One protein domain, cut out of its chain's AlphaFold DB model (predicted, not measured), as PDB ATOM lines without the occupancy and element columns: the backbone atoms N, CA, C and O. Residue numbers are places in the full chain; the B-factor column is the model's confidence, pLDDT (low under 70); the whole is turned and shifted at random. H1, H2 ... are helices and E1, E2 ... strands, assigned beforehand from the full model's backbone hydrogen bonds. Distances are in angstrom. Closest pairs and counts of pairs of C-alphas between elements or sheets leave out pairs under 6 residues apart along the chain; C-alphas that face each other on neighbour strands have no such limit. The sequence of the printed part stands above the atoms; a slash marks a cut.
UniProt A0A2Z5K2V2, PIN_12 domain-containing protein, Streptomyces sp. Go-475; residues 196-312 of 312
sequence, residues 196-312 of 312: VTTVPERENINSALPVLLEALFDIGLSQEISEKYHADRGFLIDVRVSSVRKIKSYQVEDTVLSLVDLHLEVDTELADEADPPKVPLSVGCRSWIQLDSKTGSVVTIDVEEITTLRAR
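This is residues 196 to 312 of the 312 residues of the protein "PIN_12 domain-containing protein" of Streptomyces sp. Go-475 (UniProt A0A2Z5K2V2). A long sheet of four antiparallel strands, twisted and with a bend in each strand, wraps round helix H2; H1 and H3 are on the same face of the sheet as H2, with H3 toward one end of a rod-like whole. The printed part has 117 residues, with three named helices followed by four named strands, in the order H1 H2 H3 E1 E2 E3 E4. The strands make a meander, each the antiparallel neighbour of the one before, in the sheet order E1 - E2 - E3 - E4. The class is mixed, helices and strands; the whole is compact, with a radius of gyration of the C-alphas of 15.2 A and spans of 49 by 23 by 22 A.

Find C-alpha 235 at (125.559, 92.497, 88.022); from there E1, residues 235 to 252, runs 39.2 A. E2 is residues 255 to 270, 39.4 A, and E3 is residues 279 to 292, 35.1 A. E4, residues 298 to 311, runs 28.4 A to C-alpha 311 at (128.729, 92.552, 102.977). Go back to C-alpha 202 at (136.640, 71.972, 98.617) for H1, residues 202 to 207, 8.6 A. H2 is residues 209 to 218, 14.2 A, and H3 is residues 221 to 230, 12.6 A.

Begin at the hairpin of E1 and E2, antiparallel at 169 degrees, where N 245 and O 261 are 2.8 A apart, within hydrogen-bond range. In the hairpin of E2 and E3, at 157 degrees, look at N 262 and O 285, 2.8 A. In the hairpin of E3 and E4, also at 157 degrees, look at N 288 and O 302, 2.8 A. E1 bends by 83 degrees at residue 248 and E4 by 78 degrees at residue 305; these edge strands are apart. The sheet curls round H2, whose closest C-alphas to E4 are those of Leu 212 and Ile 301, 5.8 A. H1 is on the sheet too, with the C-alphas of Asn 206 and Val 241 of E1 closest at 6.4 A. H3 is on the sheet at a height over the sheet of 6.9 A. H2 is close but not clearly touching to H3, about perpendicular at 79 degrees, with the C-alphas of Leu 216 and Ser 222 closest at 7.9 A. In H1, H2 and H3 every O i to N i+4 pair is within hydrogen-bond range.

The two C-alphas farthest apart are those of Glu 253 and Ala 274, 50.9 A. The printed part has no cut and no long link; the link from E2 to E3, with 8 residues, is short, and the other links are tight. The mean pLDDT of the printed part is 91.0, and no printed residue is under 70.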
ATOM      1  N   VAL A 196     128.350  57.497 106.609       94.62
ATOM      2  CA  VAL A 196     129.778  57.637 106.282       94.62
ATOM      3  C   VAL A 196     130.376  58.913 106.861       94.62
ATOM      4  O   VAL A 196     129.683  59.873 107.203       94.62
ATOM      5  N   THR A 197     131.699  58.925 107.007       91.62
ATOM      6  CA  THR A 197     132.438  60.064 107.562       91.62
ATOM      7  C   THR A 197     133.011  60.998 106.501       91.62
ATOM      8  O   THR A 197     133.510  62.060 106.878       91.62
ATOM      9  N   THR A 198     132.887  60.647 105.221       88.25
ATOM     10  CA  THR A 198     133.378  61.408 104.067       88.25
ATOM     11  C   THR A 198     132.945  62.867 104.130       88.25
ATOM     12  O   THR A 198     131.773  63.167 104.340       88.25
ATOM     13  N   VAL A 199     133.902  63.775 103.961       89.12
ATOM     14  CA  VAL A 199     133.660  65.213 103.825       89.12
ATOM     15  C   VAL A 199     133.931  65.568 102.363       89.12
ATOM     16  O   VAL A 199     135.002  65.206 101.879       89.12
ATOM     17  N   PRO A 200     133.006  66.241 101.655       91.75
ATOM     18  CA  PRO A 200     133.284  66.742 100.314       91.75
ATOM     19  C   PRO A 200     134.505  67.668 100.317       91.75
ATOM     20  O   PRO A 200     134.558  68.627 101.091       91.75
ATOM     21  N   GLU A 201     135.488  67.377  99.467       92.75
ATOM     22  CA  GLU A 201     136.679  68.214  99.334       92.75
ATOM     23  C   GLU A 201     136.329  69.529  98.643       92.75
ATOM     24  O   GLU A 201     135.579  69.566  97.664       92.75
ATOM     25  N   ARG A 202     136.897  70.628  99.141       93.56
ATOM     26  CA  ARG A 202     136.640  71.972  98.617       93.56
ATOM     27  C   ARG A 202     137.016  72.073  97.139       93.56
ATOM     28  O   ARG A 202     136.318  72.726  96.374       93.56
ATOM     29  N   GLU A 203     138.099  71.422  96.736       91.88
ATOM     30  CA  GLU A 203     138.592  71.376  95.361       91.88
ATOM     31  C   GLU A 203     137.568  70.729  94.412       91.88
ATOM     32  O   GLU A 203     137.347  71.236  93.308       91.88
ATOM     33  N   ASN A 204     136.864  69.687  94.865       92.12
ATOM     34  CA  ASN A 204     135.823  69.022  94.077       92.12
ATOM     35  C   ASN A 204     134.580  69.909  93.934       92.12
ATOM     36  O   ASN A 204     133.996  69.970  92.855       92.12
ATOM     37  N   ILE A 205     134.210  70.652  94.983       93.50
ATOM     38  CA  ILE A 205     133.104  71.621  94.913       93.50
ATOM     39  C   ILE A 205     133.475  72.805  94.016       93.50
ATOM     40  O   ILE A 205     132.673  73.209  93.183       93.50
ATOM     41  N   ASN A 206     134.700  73.327  94.130       91.62
ATOM     42  CA  ASN A 206     135.177  74.415  93.276       91.62
ATOM     43  C   ASN A 206     135.196  74.009  91.793       91.62
ATOM     44  O   ASN A 206     134.891  74.817  90.919       91.62
ATOM     45  N   SER A 207     135.494  72.742  91.502       91.88
ATOM     46  CA  SER A 207     135.417  72.197  90.140       91.88
ATOM     47  C   SER A 207     133.975  72.104  89.613       91.88
ATOM     48  O   SER A 207     133.772  72.067  88.402       91.88
ATOM     49  N   ALA A 208     132.980  72.114  90.504       93.19
ATOM     50  CA  ALA A 208     131.548  72.110  90.204       93.19
ATOM     51  C   ALA A 208     130.866  73.469  90.480       93.19
ATOM     52  O   ALA A 208     129.649  73.524  90.663       93.19
ATOM     53  N   LEU A 209     131.623  74.576  90.477       93.06
ATOM     54  CA  LEU A 209     131.080  75.930  90.672       93.06
ATOM     55  C   LEU A 209     129.897  76.283  89.760       93.06
ATOM     56  O   LEU A 209     128.956  76.880  90.274       93.06
ATOM     57  N   PRO A 210     129.874  75.915  88.462       93.12
ATOM     58  CA  PRO A 210     128.713  76.194  87.617       93.12
ATOM     59  C   PRO A 210     127.416  75.579  88.159       93.12
ATOM     60  O   PRO A 210     126.388  76.244  88.164       93.12
ATOM     61  N   VAL A 211     127.488  74.350  88.689       93.19
ATOM     62  CA  VAL A 211     126.340  73.647  89.286       93.19
ATOM     63  C   VAL A 211     125.916  74.315  90.595       93.19
ATOM     64  O   VAL A 211     124.728  74.475  90.857       93.19
ATOM     65  N   LEU A 212     126.882  74.743  91.417       93.38
ATOM     66  CA  LEU A 212     126.590  75.487  92.645       93.38
ATOM     67  C   LEU A 212     125.918  76.835  92.344       93.38
ATOM     68  O   LEU A 212     124.978  77.208  93.035       93.38
ATOM     69  N   LEU A 213     126.399  77.566  91.335       93.00
ATOM     70  CA  LEU A 213     125.845  78.859  90.934       93.00
ATOM     71  C   LEU A 213     124.402  78.738  90.451       93.00
ATOM     72  O   LEU A 213     123.561  79.519  90.883       93.00
ATOM     73  N   GLU A 214     124.121  77.750  89.601       92.94
ATOM     74  CA  GLU A 214     122.760  77.448  89.146       92.94
ATOM     75  C   GLU A 214     121.838  77.180  90.343       92.94
ATOM     76  O   GLU A 214     120.843  77.879  90.523       92.94
ATOM     77  N   ALA A 215     122.249  76.290  91.251       92.31
ATOM     78  CA  ALA A 215     121.468  75.972  92.445       92.31
ATOM     79  C   ALA A 215     121.275  77.176  93.391       92.31
ATOM     80  O   ALA A 215     120.233  77.303  94.031       92.31
ATOM     81  N   LEU A 216     122.254  78.084  93.493       92.75
ATOM     82  CA  LEU A 216     122.118  79.320  94.273       92.75
ATOM     83  C   LEU A 216     121.136  80.309  93.630       92.75
ATOM     84  O   LEU A 216     120.436  81.030  94.342       92.75
ATOM     85  N   PHE A 217     121.083  80.372  92.301       92.38
ATOM     86  CA  PHE A 217     120.136  81.231  91.593       92.38
ATOM     87  C   PHE A 217     118.712  80.698  91.659       92.38
ATOM     88  O   PHE A 217     117.799  81.495  91.865       92.38
ATOM     89  N   ASP A 218     118.534  79.381  91.590       91.12
ATOM     90  CA  ASP A 218     117.222  78.743  91.718       91.12
ATOM     91  C   ASP A 218     116.554  79.038  93.068       91.12
ATOM     92  O   ASP A 218     115.332  79.167  93.143       91.12
ATOM     93  N   ILE A 219     117.345  79.212  94.131       90.19
ATOM     94  CA  ILE A 219     116.832  79.592  95.455       90.19
ATOM     95  C   ILE A 219     116.759  81.108  95.687       90.19
ATOM     96  O   ILE A 219     116.435  81.539  96.790       90.19
ATOM     97  N   GLY A 220     117.063  81.919  94.670       90.31
ATOM     98  CA  GLY A 220     116.864  83.368  94.707       90.31
ATOM     99  C   GLY A 220     118.056  84.205  95.179       90.31
ATOM    100  O   GLY A 220     117.867  85.381  95.489       90.31
ATOM    101  N   LEU A 221     119.292  83.678  95.195       90.00
ATOM    102  CA  LEU A 221     120.470  84.478  95.581       90.00
ATOM    103  C   LEU A 221     120.611  85.752  94.731       90.00
ATOM    104  O   LEU A 221     120.976  86.806  95.251       90.00
ATOM    105  N   SER A 222     120.328  85.667  93.428       88.25
ATOM    106  CA  SER A 222     120.432  86.811  92.518       88.25
ATOM    107  C   SER A 222     119.449  87.924  92.887       88.25
ATOM    108  O   SER A 222     119.838  89.089  92.931       88.25
ATOM    109  N   GLN A 223     118.209  87.561  93.220       87.44
ATOM    110  CA  GLN A 223     117.183  88.493  93.676       87.44
ATOM    111  C   GLN A 223     117.585  89.144  95.003       87.44
ATOM    112  O   GLN A 223     117.568  90.367  95.109       87.44
ATOM    113  N   GLU A 224     118.037  88.360  95.984       86.19
ATOM    114  CA  GLU A 224     118.466  88.910  97.272       86.19
ATOM    115  C   GLU A 224     119.628  89.898  97.144       86.19
ATOM    116  O   GLU A 224     119.647  90.934  97.815       86.19
ATOM    117  N   ILE A 225     120.618  89.581  96.305       87.06
ATOM    118  CA  ILE A 225     121.757  90.469  96.074       87.06
ATOM    119  C   ILE A 225     121.302  91.745  95.354       87.06
ATOM    120  O   ILE A 225     121.704  92.843  95.744       87.06
ATOM    121  N   SER A 226     120.455  91.601  94.334       86.38
ATOM    122  CA  SER A 226     119.891  92.713  93.570       86.38
ATOM    123  C   SER A 226     119.162  93.709  94.472       86.38
ATOM    124  O   SER A 226     119.499  94.894  94.487       86.38
ATOM    125  N   GLU A 227     118.228  93.215  95.286       85.75
ATOM    126  CA  GLU A 227     117.398  94.029  96.176       85.75
ATOM    127  C   GLU A 227     118.230  94.720  97.266       85.75
ATOM    128  O   GLU A 227     117.997  95.885  97.591       85.75
ATOM    129  N   LYS A 228     119.219  94.018  97.840       85.19
ATOM    130  CA  LYS A 228     120.001  94.534  98.977       85.19
ATOM    131  C   LYS A 228     121.154  95.444  98.571       85.19
ATOM    132  O   LYS A 228     121.493  96.343  99.341       85.19
ATOM    133  N   TYR A 229     121.791  95.192  97.427       83.69
ATOM    134  CA  TYR A 229     123.087  95.802  97.106       83.69
ATOM    135  C   TYR A 229     123.126  96.546  95.772       83.69
ATOM    136  O   TYR A 229     123.908  97.487  95.658       83.69
ATOM    137  N   HIS A 230     122.289  96.184  94.791       81.56
ATOM    138  CA  HIS A 230     122.393  96.727  93.425       81.56
ATOM    139  C   HIS A 230     121.143  97.456  92.917       81.56
ATOM    140  O   HIS A 230     121.148  97.918  91.778       81.56
ATOM    141  N   ALA A 231     120.106  97.621  93.747       82.69
ATOM    142  CA  ALA A 231     118.883  98.367  93.428       82.69
ATOM    143  C   ALA A 231     118.279  97.981  92.061       82.69
ATOM    144  O   ALA A 231     117.999  98.843  91.227       82.69
ATOM    145  N   ASP A 232     118.133  96.675  91.825       78.19
ATOM    146  CA  ASP A 232     117.548  96.100  90.601       78.19
ATOM    147  C   ASP A 232     118.353  96.312  89.310       78.19
ATOM    148  O   ASP A 232     117.832  96.174  88.200       78.19
ATOM    149  N   ARG A 233     119.656  96.599  89.435       79.19
ATOM    150  CA  ARG A 233     120.600  96.629  88.307       79.19
ATOM    151  C   ARG A 233     121.211  95.254  88.044       79.19
ATOM    152  O   ARG A 233     121.357  94.431  88.942       79.19
ATOM    153  N   GLY A 234     121.615  95.025  86.794       81.62
ATOM    154  CA  GLY A 234     122.357  93.827  86.401       81.62
ATOM    155  C   GLY A 234     123.781  93.827  86.961       81.62
ATOM    156  O   GLY A 234     124.465  94.851  86.941       81.62
ATOM    157  N   PHE A 235     124.240  92.667  87.423       86.12
ATOM    158  CA  PHE A 235     125.559  92.497  88.022       86.12
ATOM    159  C   PHE A 235     126.196  91.168  87.607       86.12
ATOM    160  O   PHE A 235     125.517  90.204  87.250       86.12
ATOM    161  N   LEU A 236     127.522  91.139  87.640       87.31
ATOM    162  CA  LEU A 236     128.348  89.950  87.522       87.31
ATOM    163  C   LEU A 236     128.644  89.405  88.916       87.31
ATOM    164  O   LEU A 236     128.708  90.157  89.890       87.31
ATOM    165  N   ILE A 237     128.833  88.092  88.992       90.25
ATOM    166  CA  ILE A 237     129.117  87.366  90.225       90.25
ATOM    167  C   ILE A 237     130.350  86.484  90.005       90.25
ATOM    168  O   ILE A 237     130.358  85.663  89.087       90.25
ATOM    169  N   ASP A 238     131.353  86.610  90.876       90.50
ATOM    170  CA  ASP A 238     132.410  85.608  91.072       90.50
ATOM    171  C   ASP A 238     132.176  84.907  92.416       90.50
ATOM    172  O   ASP A 238     131.971  85.571  93.430       90.50
ATOM    173  N   VAL A 239     132.188  83.570  92.437       92.62
ATOM    174  CA  VAL A 239     131.945  82.772  93.653       92.62
ATOM    175  C   VAL A 239     133.114  81.856  93.924       92.62
ATOM    176  O   VAL A 239     133.585  81.134  93.046       92.62
ATOM    177  N   ARG A 240     133.538  81.821  95.186       93.19
ATOM    178  CA  ARG A 240     134.567  80.904  95.673       93.19
ATOM    179  C   ARG A 240     134.118  80.234  96.953       93.19
ATOM    180  O   ARG A 240     133.623  80.884  97.870       93.19
ATOM    181  N   VAL A 241     134.348  78.929  97.055       95.56
ATOM    182  CA  VAL A 241     134.089  78.204  98.300       95.56
ATOM    183  C   VAL A 241     135.234  78.478  99.272       95.56
ATOM    184  O   VAL A 241     136.372  78.072  99.037       95.56
ATOM    185  N   SER A 242     134.938  79.156 100.380       94.31
ATOM    186  CA  SER A 242     135.919  79.459 101.432       94.31
ATOM    187  C   SER A 242     136.072  78.310 102.425       94.31
ATOM    188  O   SER A 242     137.193  77.951 102.789       94.31
ATOM    189  N   SER A 243     134.963  77.687 102.839       94.62
ATOM    190  CA  SER A 243     134.985  76.530 103.733       94.62
ATOM    191  C   SER A 243     133.769  75.626 103.552       94.62
ATOM    192  O   SER A 243     132.716  76.049 103.072       94.62
ATOM    193  N   VAL A 244     133.954  74.366 103.945       96.19
ATOM    194  CA  VAL A 244     132.957  73.296 103.882       96.19
ATOM    195  C   VAL A 244     132.890  72.650 105.258       96.19
ATOM    196  O   VAL A 244     133.897  72.148 105.761       96.19
ATOM    197  N   ARG A 245     131.708  72.639 105.873       95.94
ATOM    198  CA  ARG A 245     131.469  71.956 107.145       95.94
ATOM    199  C   ARG A 245     130.442  70.855 106.947       95.94
ATOM    200  O   ARG A 245     129.262  71.122 106.758       95.94
ATOM    201  N   LYS A 246     130.871  69.601 107.058       95.50
ATOM    202  CA  LYS A 246     129.951  68.460 107.025       95.50
ATOM    203  C   LYS A 246     128.997  68.477 108.219       95.50
ATOM    204  O   LYS A 246     129.440  68.570 109.363       95.50
ATOM    205  N   ILE A 247     127.711  68.281 107.938       94.88
ATOM    206  CA  ILE A 247     126.670  68.004 108.930       94.88
ATOM    207  C   ILE A 247     126.443  66.491 109.017       94.88
ATOM    208  O   ILE A 247     126.647  65.894 110.076       94.88
ATOM    209  N   LYS A 248     126.069  65.849 107.903       95.25
ATOM    210  CA  LYS A 248     125.841  64.397 107.810       95.25
ATOM    211  C   LYS A 248     126.179  63.877 106.419       95.25
ATOM    212  O   LYS A 248     126.014  64.605 105.449       95.25
ATOM    213  N   SER A 249     126.575  62.609 106.332       96.69
ATOM    214  CA  SER A 249     126.814  61.946 105.050       96.69
ATOM    215  C   SER A 249     126.313  60.508 105.064       96.69
ATOM    216  O   SER A 249     126.465  59.788 106.057       96.69
ATOM    217  N   TYR A 250     125.736  60.102 103.942       96.88
ATOM    218  CA  TYR A 250     125.127  58.800 103.723       96.88
ATOM    219  C   TYR A 250     125.628  58.238 102.399       96.88
ATOM    220  O   TYR A 250     125.619  58.930 101.386       96.88
ATOM    221  N   GLN A 251     126.069  56.990 102.402       96.56
ATOM    222  CA  GLN A 251     126.378  56.241 101.200       96.56
ATOM    223  C   GLN A 251     125.148  55.444 100.773       96.56
ATOM    224  O   GLN A 251     124.571  54.705 101.574       96.56
ATOM    225  N   VAL A 252     124.780  55.598  99.507       95.81
ATOM    226  CA  VAL A 252     123.743  54.828  98.828       95.81
ATOM    227  C   VAL A 252     124.393  54.258  97.574       95.81
ATOM    228  O   VAL A 252     124.772  55.007  96.678       95.81
ATOM    229  N   GLU A 253     124.611  52.943  97.561       92.88
ATOM    230  CA  GLU A 253     125.343  52.249  96.492       92.88
ATOM    231  C   GLU A 253     126.721  52.895  96.198       92.88
ATOM    232  O   GLU A 253     127.577  52.999  97.088       92.88
ATOM    233  N   ASP A 254     126.926  53.342  94.956       93.69
ATOM    234  CA  ASP A 254     128.132  54.005  94.454       93.69
ATOM    235  C   ASP A 254     128.089  55.542  94.617       93.69
ATOM    236  O   ASP A 254     128.915  56.259  94.057       93.69
ATOM    237  N   THR A 255     127.149  56.067  95.404       96.00
ATOM    238  CA  THR A 255     126.971  57.506  95.629       96.00
ATOM    239  C   THR A 255     127.114  57.864  97.105       96.00
ATOM    240  O   THR A 255     126.623  57.162  97.986       96.00
ATOM    241  N   VAL A 256     127.743  59.004  97.397       97.19
ATOM    242  CA  VAL A 256     127.739  59.617  98.732       97.19
ATOM    243  C   VAL A 256     126.914  60.900  98.704       97.19
ATOM    244  O   VAL A 256     127.252  61.856  98.016       97.19
ATOM    245  N   LEU A 257     125.849  60.939  99.497       97.50
ATOM    246  CA  LEU A 257     125.016  62.111  99.741       97.50
ATOM    247  C   LEU A 257     125.517  62.806 101.007       97.50
ATOM    248  O   LEU A 257     125.463  62.227 102.091       97.50
ATOM    249  N   SER A 258     126.013  64.036 100.890       97.00
ATOM    250  CA  SER A 258     126.548  64.805 102.019       97.00
ATOM    251  C   SER A 258     125.796  66.111 102.216       97.00
ATOM    252  O   SER A 258     125.822  66.971 101.344       97.00
ATOM    253  N   LEU A 259     125.190  66.279 103.388       96.81
ATOM    254  CA  LEU A 259     124.668  67.554 103.856       96.81
ATOM    255  C   LEU A 259     125.808  68.355 104.474       96.81
ATOM    256  O   LEU A 259     126.455  67.905 105.431       96.81
ATOM    257  N   VAL A 260     126.040  69.547 103.946       96.56
ATOM    258  CA  VAL A 260     127.122  70.434 104.368       96.56
ATOM    259  C   VAL A 260     126.610  71.858 104.562       96.56
ATOM    260  O   VAL A 260     125.668  72.281 103.900       96.56
ATOM    261  N   ASP A 261     127.264  72.605 105.446       96.62
ATOM    262  CA  ASP A 261     127.230  74.063 105.403       96.62
ATOM    263  C   ASP A 261     128.415  74.543 104.562       96.62
ATOM    264  O   ASP A 261     129.570  74.178 104.822       96.62
ATOM    265  N   LEU A 262     128.127  75.356 103.555       96.44
ATOM    266  CA  LEU A 262     129.110  76.027 102.721       96.44
ATOM    267  C   LEU A 262     129.218  77.485 103.140       96.44
ATOM    268  O   LEU A 262     128.211  78.171 103.321       96.44
ATOM    269  N   HIS A 263     130.449  77.970 103.233       96.56
ATOM    270  CA  HIS A 263     130.725  79.398 103.291       96.56
ATOM    271  C   HIS A 263     131.385  79.824 101.990       96.56
ATOM    272  O   HIS A 263     132.431  79.292 101.605       96.56
ATOM    273  N   LEU A 264     130.796  80.813 101.341       95.88
ATOM    274  CA  LEU A 264     131.178  81.314 100.036       95.88
ATOM    275  C   LEU A 264     131.645  82.764 100.152       95.88
ATOM    276  O   LEU A 264     131.096  83.560 100.919       95.88
ATOM    277  N   GLU A 265     132.660  83.083  99.367       94.69
ATOM    278  CA  GLU A 265     133.086  84.441  99.055       94.69
ATOM    279  C   GLU A 265     132.494  84.794  97.706       94.69
ATOM    280  O   GLU A 265     132.702  84.062  96.738       94.69
ATOM    281  N   VAL A 266     131.706  85.863  97.677       93.38
ATOM    282  CA  VAL A 266     130.961  86.275  96.494       93.38
ATOM    283  C   VAL A 266     131.327  87.715  96.186       93.38
ATOM    284  O   VAL A 266     130.953  88.610  96.934       93.38
ATOM    285  N   ASP A 267     132.059  87.938  95.105       91.50
ATOM    286  CA  ASP A 267     132.344  89.285  94.619       91.50
ATOM    287  C   ASP A 267     131.297  89.659  93.575       91.50
ATOM    288  O   ASP A 267     131.002  88.876  92.670       91.50
ATOM    289  N   THR A 268     130.723  90.855  93.710       90.06
ATOM    290  CA  THR A 268     129.707  91.349  92.776       90.06
ATOM    291  C   THR A 268     130.127  92.664  92.142       90.06
ATOM    292  O   THR A 268     130.680  93.531  92.820       90.06
ATOM    293  N   GLU A 269     129.880  92.799  90.841       88.12
ATOM    294  CA  GLU A 269     130.288  93.945  90.020       88.12
ATOM    295  C   GLU A 269     129.126  94.393  89.131       88.12
ATOM    296  O   GLU A 269     128.517  93.570  88.454       88.12
ATOM    297  N   LEU A 270     128.812  95.688  89.106       84.75
ATOM    298  CA  LEU A 270     127.771  96.229  88.229       84.75
ATOM    299  C   LEU A 270     128.161  96.071  86.756       84.75
ATOM    300  O   LEU A 270     129.254  96.450  86.342       84.75
ATOM    301  N   ALA A 271     127.257  95.509  85.956       82.19
ATOM    302  CA  ALA A 271     127.565  95.118  84.581       82.19
ATOM    303  C   ALA A 271     127.689  96.307  83.604       82.19
ATOM    304  O   ALA A 271     128.173  96.139  82.485       82.19
ATOM    305  N   ASP A 272     127.223  97.492  83.995       82.31
ATOM    306  CA  ASP A 272     127.103  98.693  83.163       82.31
ATOM    307  C   ASP A 272     128.145  99.784  83.473       82.31
ATOM    308  O   ASP A 272     128.130 100.845  82.846       82.31
ATOM    309  N   GLU A 273     129.083  99.529  84.389       79.44
ATOM    310  CA  GLU A 273     130.151 100.464  84.752       79.44
ATOM    311  C   GLU A 273     131.512 100.006  84.205       79.44
ATOM    312  O   GLU A 273     131.806  98.818  84.115       79.44
ATOM    313  N   ALA A 274     132.357 100.959  83.797       71.75
ATOM    314  CA  ALA A 274     133.676 100.658  83.223       71.75
ATOM    315  C   ALA A 274     134.719 100.234  84.280       71.75
ATOM    316  O   ALA A 274     135.732  99.635  83.925       71.75
ATOM    317  N   ASP A 275     134.470 100.563  85.551       74.25
ATOM    318  CA  ASP A 275     135.262 100.176  86.726       74.25
ATOM    319  C   ASP A 275     134.308 100.019  87.928       74.25
ATOM    320  O   ASP A 275     134.239 100.899  88.792       74.25
ATOM    321  N   PRO A 276     133.451  98.981  87.914       75.31
ATOM    322  CA  PRO A 276     132.404  98.823  88.908       75.31
ATOM    323  C   PRO A 276     133.018  98.581  90.293       75.31
ATOM    324  O   PRO A 276     133.925  97.751  90.431       75.31
ATOM    325  N   PRO A 277     132.518  99.243  91.349       75.81
ATOM    326  CA  PRO A 277     132.952  98.939  92.701       75.81
ATOM    327  C   PRO A 277     132.584  97.490  93.031       75.81
ATOM    328  O   PRO A 277     131.409  97.118  93.019       75.81
ATOM    329  N   LYS A 278     133.593  96.670  93.346       84.00
ATOM    330  CA  LYS A 278     133.360  95.308  93.826       84.00
ATOM    331  C   LYS A 278     132.713  95.371  95.199       84.00
ATOM    332  O   LYS A 278     133.276  95.972  96.115       84.00
ATOM    333  N   VAL A 279     131.570  94.715  95.359       86.88
ATOM    334  CA  VAL A 279     130.961  94.507  96.675       86.88
ATOM    335  C   VAL A 279     131.282  93.077  97.109       86.88
ATOM    336  O   VAL A 279     130.663  92.147  96.582       86.88
ATOM    337  N   PRO A 280     132.252  92.879  98.025       90.50
ATOM    338  CA  PRO A 280     132.569  91.561  98.549       90.50
ATOM    339  C   PRO A 280     131.491  91.135  99.543       90.50
ATOM    340  O   PRO A 280     131.188  91.828 100.518       90.50
ATOM    341  N   LEU A 281     130.922  89.962  99.315       93.31
ATOM    342  CA  LEU A 281     129.869  89.374 100.125       93.31
ATOM    343  C   LEU A 281     130.347  88.051 100.731       93.31
ATOM    344  O   LEU A 281     131.128  87.292 100.155       93.31
ATOM    345  N   SER A 282     129.843  87.766 101.924       93.75
ATOM    346  CA  SER A 282     129.942  86.471 102.581       93.75
ATOM    347  C   SER A 282     128.577  85.802 102.526       93.75
ATOM    348  O   SER A 282     127.618  86.310 103.115       93.75
ATOM    349  N   VAL A 283     128.510  84.647 101.864       95.19
ATOM    350  CA  VAL A 283     127.277  83.861 101.736       95.19
ATOM    351  C   VAL A 283     127.449  82.531 102.450       95.19
ATOM    352  O   VAL A 283     128.345  81.757 102.135       95.19
ATOM    353  N   GLY A 284     126.612  82.265 103.442       96.00
ATOM    354  CA  GLY A 284     126.475  80.939 104.031       96.00
ATOM    355  C   GLY A 284     125.270  80.247 103.422       96.00
ATOM    356  O   GLY A 284     124.211  80.863 103.314       96.00
ATOM    357  N   CYS A 285     125.398  78.977 103.062       95.38
ATOM    358  CA  CYS A 285     124.267  78.171 102.619       95.38
ATOM    359  C   CYS A 285     124.380  76.734 103.125       95.38
ATOM    360  O   CYS A 285     125.475  76.254 103.427       95.38
ATOM    361  N   ARG A 286     123.237  76.063 103.254       95.94
ATOM    362  CA  ARG A 286     123.174  74.628 103.535       95.94
ATOM    363  C   ARG A 286     122.866  73.898 102.239       95.94
ATOM    364  O   ARG A 286     121.941  74.286 101.529       95.94
ATOM    365  N   SER A 287     123.616  72.844 101.940       96.25
ATOM    366  CA  SER A 287     123.493  72.141 100.663       96.25
ATOM    367  C   SER A 287     123.667  70.637 100.805       96.25
ATOM    368  O   SER A 287     124.510  70.161 101.570       96.25
ATOM    369  N   TRP A 288     122.914  69.891 100.004       96.81
ATOM    370  CA  TRP A 288     123.215  68.506  99.681       96.81
ATOM    371  C   TRP A 288     124.176  68.440  98.507       96.81
ATOM    372  O   TRP A 288     123.918  68.990  97.440       96.81
ATOM    373  N   ILE A 289     125.264  67.706  98.693       96.88
ATOM    374  CA  ILE A 289     126.247  67.418  97.656       96.88
ATOM    375  C   ILE A 289     126.220  65.923  97.387       96.88
ATOM    376  O   ILE A 289     126.436  65.114  98.293       96.88
ATOM    377  N   GLN A 290     125.961  65.565  96.135       96.62
ATOM    378  CA  GLN A 290     126.073  64.201  95.654       96.62
ATOM    379  C   GLN A 290     127.477  63.984  95.097       96.62
ATOM    380  O   GLN A 290     127.897  64.698  94.191       96.62
ATOM    381  N   LEU A 291     128.188  62.994  95.625       95.94
ATOM    382  CA  LEU A 291     129.519  62.604  95.175       95.94
ATOM    383  C   LEU A 291     129.486  61.199  94.579       95.94
ATOM    384  O   LEU A 291     128.825  60.312  95.121       95.94
ATOM    385  N   ASP A 292     130.264  60.977  93.530       95.00
ATOM    386  CA  ASP A 292     130.627  59.629  93.098       95.00
ATOM    387  C   ASP A 292     131.571  59.004  94.142       95.00
ATOM    388  O   ASP A 292     132.584  59.601  94.519       95.00
ATOM    389  N   SER A 293     131.238  57.815  94.651       92.25
ATOM    390  CA  SER A 293     131.956  57.200  95.779       92.25
ATOM    391  C   SER A 293     133.381  56.758  95.433       92.25
ATOM    392  O   SER A 293     134.207  56.606  96.333       92.25
ATOM    393  N   LYS A 294     133.679  56.549  94.143       91.62
ATOM    394  CA  LYS A 294     134.967  56.030  93.660       91.62
ATOM    395  C   LYS A 294     135.948  57.155  93.372       91.62
ATOM    396  O   LYS A 294     137.136  57.024  93.653       91.62
ATOM    397  N   THR A 295     135.455  58.242  92.792       91.94
ATOM    398  CA  THR A 295     136.265  59.379  92.336       91.94
ATOM    399  C   THR A 295     136.222  60.563  93.296       91.94
ATOM    400  O   THR A 295     137.094  61.421  93.229       91.94
ATOM    401  N   GLY A 296     135.202  60.645  94.158       91.31
ATOM    402  CA  GLY A 296     134.937  61.815  94.996       91.31
ATOM    403  C   GLY A 296     134.426  63.031  94.217       91.31
ATOM    404  O   GLY A 296     134.280  64.103  94.806       91.31
ATOM    405  N   SER A 297     134.161  62.887  92.913       93.12
ATOM    406  CA  SER A 297     133.706  63.981  92.053       93.12
ATOM    407  C   SER A 297     132.272  64.374  92.384       93.12
ATOM    408  O   SER A 297     131.433  63.514  92.652       93.12
ATOM    409  N   VAL A 298     131.987  65.674  92.342       95.44
ATOM    410  CA  VAL A 298     130.633  66.197  92.544       95.44
ATOM    411  C   VAL A 298     129.773  65.882  91.323       95.44
ATOM    412  O   VAL A 298     130.129  66.225  90.200       95.44
ATOM    413  N   VAL A 299     128.636  65.234  91.564       94.25
ATOM    414  CA  VAL A 299     127.624  64.897  90.556       94.25
ATOM    415  C   VAL A 299     126.540  65.970  90.525       94.25
ATOM    416  O   VAL A 299     126.205  66.477  89.461       94.25
ATOM    417  N   THR A 300     126.002  66.330  91.693       95.06
ATOM    418  CA  THR A 300     124.977  67.370  91.841       95.06
ATOM    419  C   THR A 300     125.181  68.154  93.133       95.06
ATOM    420  O   THR A 300     125.743  67.643  94.110       95.06
ATOM    421  N   ILE A 301     124.710  69.400  93.134       96.12
ATOM    422  CA  ILE A 301     124.609  70.256  94.314       96.12
ATOM    423  C   ILE A 301     123.176  70.773  94.368       96.12
ATOM    424  O   ILE A 301     122.652  71.249  93.369       96.12
ATOM    425  N   ASP A 302     122.553  70.650  95.530       94.56
ATOM    426  CA  ASP A 302     121.189  71.085  95.803       94.56
ATOM    427  C   ASP A 302     121.230  71.957  97.057       94.56
ATOM    428  O   ASP A 302     121.615  71.486  98.133       94.56
ATOM    429  N   VAL A 303     120.950  73.250  96.908       94.44
ATOM    430  CA  VAL A 303     121.037  74.212  98.009       94.44
ATOM    431  C   VAL A 303     119.676  74.287  98.693       94.44
ATOM    432  O   VAL A 303     118.680  74.635  98.075       94.44
ATOM    433  N   GLU A 304     119.624  73.957  99.984       91.00
ATOM    434  CA  GLU A 304     118.369  73.946 100.741       91.00
ATOM    435  C   GLU A 304     117.951  75.340 101.197       91.00
ATOM    436  O   GLU A 304     116.767  75.668 101.172       91.00
ATOM    437  N   GLU A 305     118.914  76.127 101.674       91.00
ATOM    438  CA  GLU A 305     118.674  77.467 102.204       91.00
ATOM    439  C   GLU A 305     119.945  78.321 102.170       91.00
ATOM    440  O   GLU A 305     121.061  77.831 102.393       91.00
ATOM    441  N   ILE A 306     119.763  79.627 101.964       91.94
ATOM    442  CA  ILE A 306     120.772  80.644 102.265       91.94
ATOM    443  C   ILE A 306     120.670  80.943 103.762       91.94
ATOM    444  O   ILE A 306     119.659  81.435 104.251       91.94
ATOM    445  N   THR A 307     121.724  80.637 104.513       89.19
ATOM    446  CA  THR A 307     121.753  80.826 105.971       89.19
ATOM    447  C   THR A 307     122.253  82.210 106.362       89.19
ATOM    448  O   THR A 307     121.886  82.732 107.414       89.19
ATOM    449  N   THR A 308     123.111  82.818 105.538       90.50
ATOM    450  CA  THR A 308     123.630  84.172 105.759       90.50
ATOM    451  C   THR A 308     123.965  84.851 104.435       90.50
ATOM    452  O   THR A 308     124.525  84.221 103.546       90.50
ATOM    453  N   LEU A 309     123.687  86.152 104.342       90.50
ATOM    454  CA  LEU A 309     124.126  87.030 103.257       90.50
ATOM    455  C   LEU A 309     124.539  88.368 103.876       90.50
ATOM    456  O   LEU A 309     123.711  89.043 104.492       90.50
ATOM    457  N   ARG A 310     125.830  88.713 103.802       90.19
ATOM    458  CA  ARG A 310     126.385  89.934 104.413       90.19
ATOM    459  C   ARG A 310     127.478  90.537 103.543       90.19
ATOM    460  O   ARG A 310     128.291  89.792 103.008       90.19
ATOM    461  N   ALA A 311     127.547  91.864 103.485       85.81
ATOM    462  CA  ALA A 311     128.729  92.552 102.977       85.81
ATOM    463  C   ALA A 311     129.906  92.366 103.945       85.81
ATOM    464  O   ALA A 311     129.700  92.299 105.163       85.81
ATOM    465  N   ARG A 312     131.110  92.221 103.390       77.69
ATOM    466  CA  ARG A 312     132.366  92.116 104.139       77.69
ATOM    467  C   ARG A 312     132.979  93.477 104.432       77.69
ATOM    468  O   ARG A 312     132.843  94.383 103.584       77.69
TER     469      ARG A 312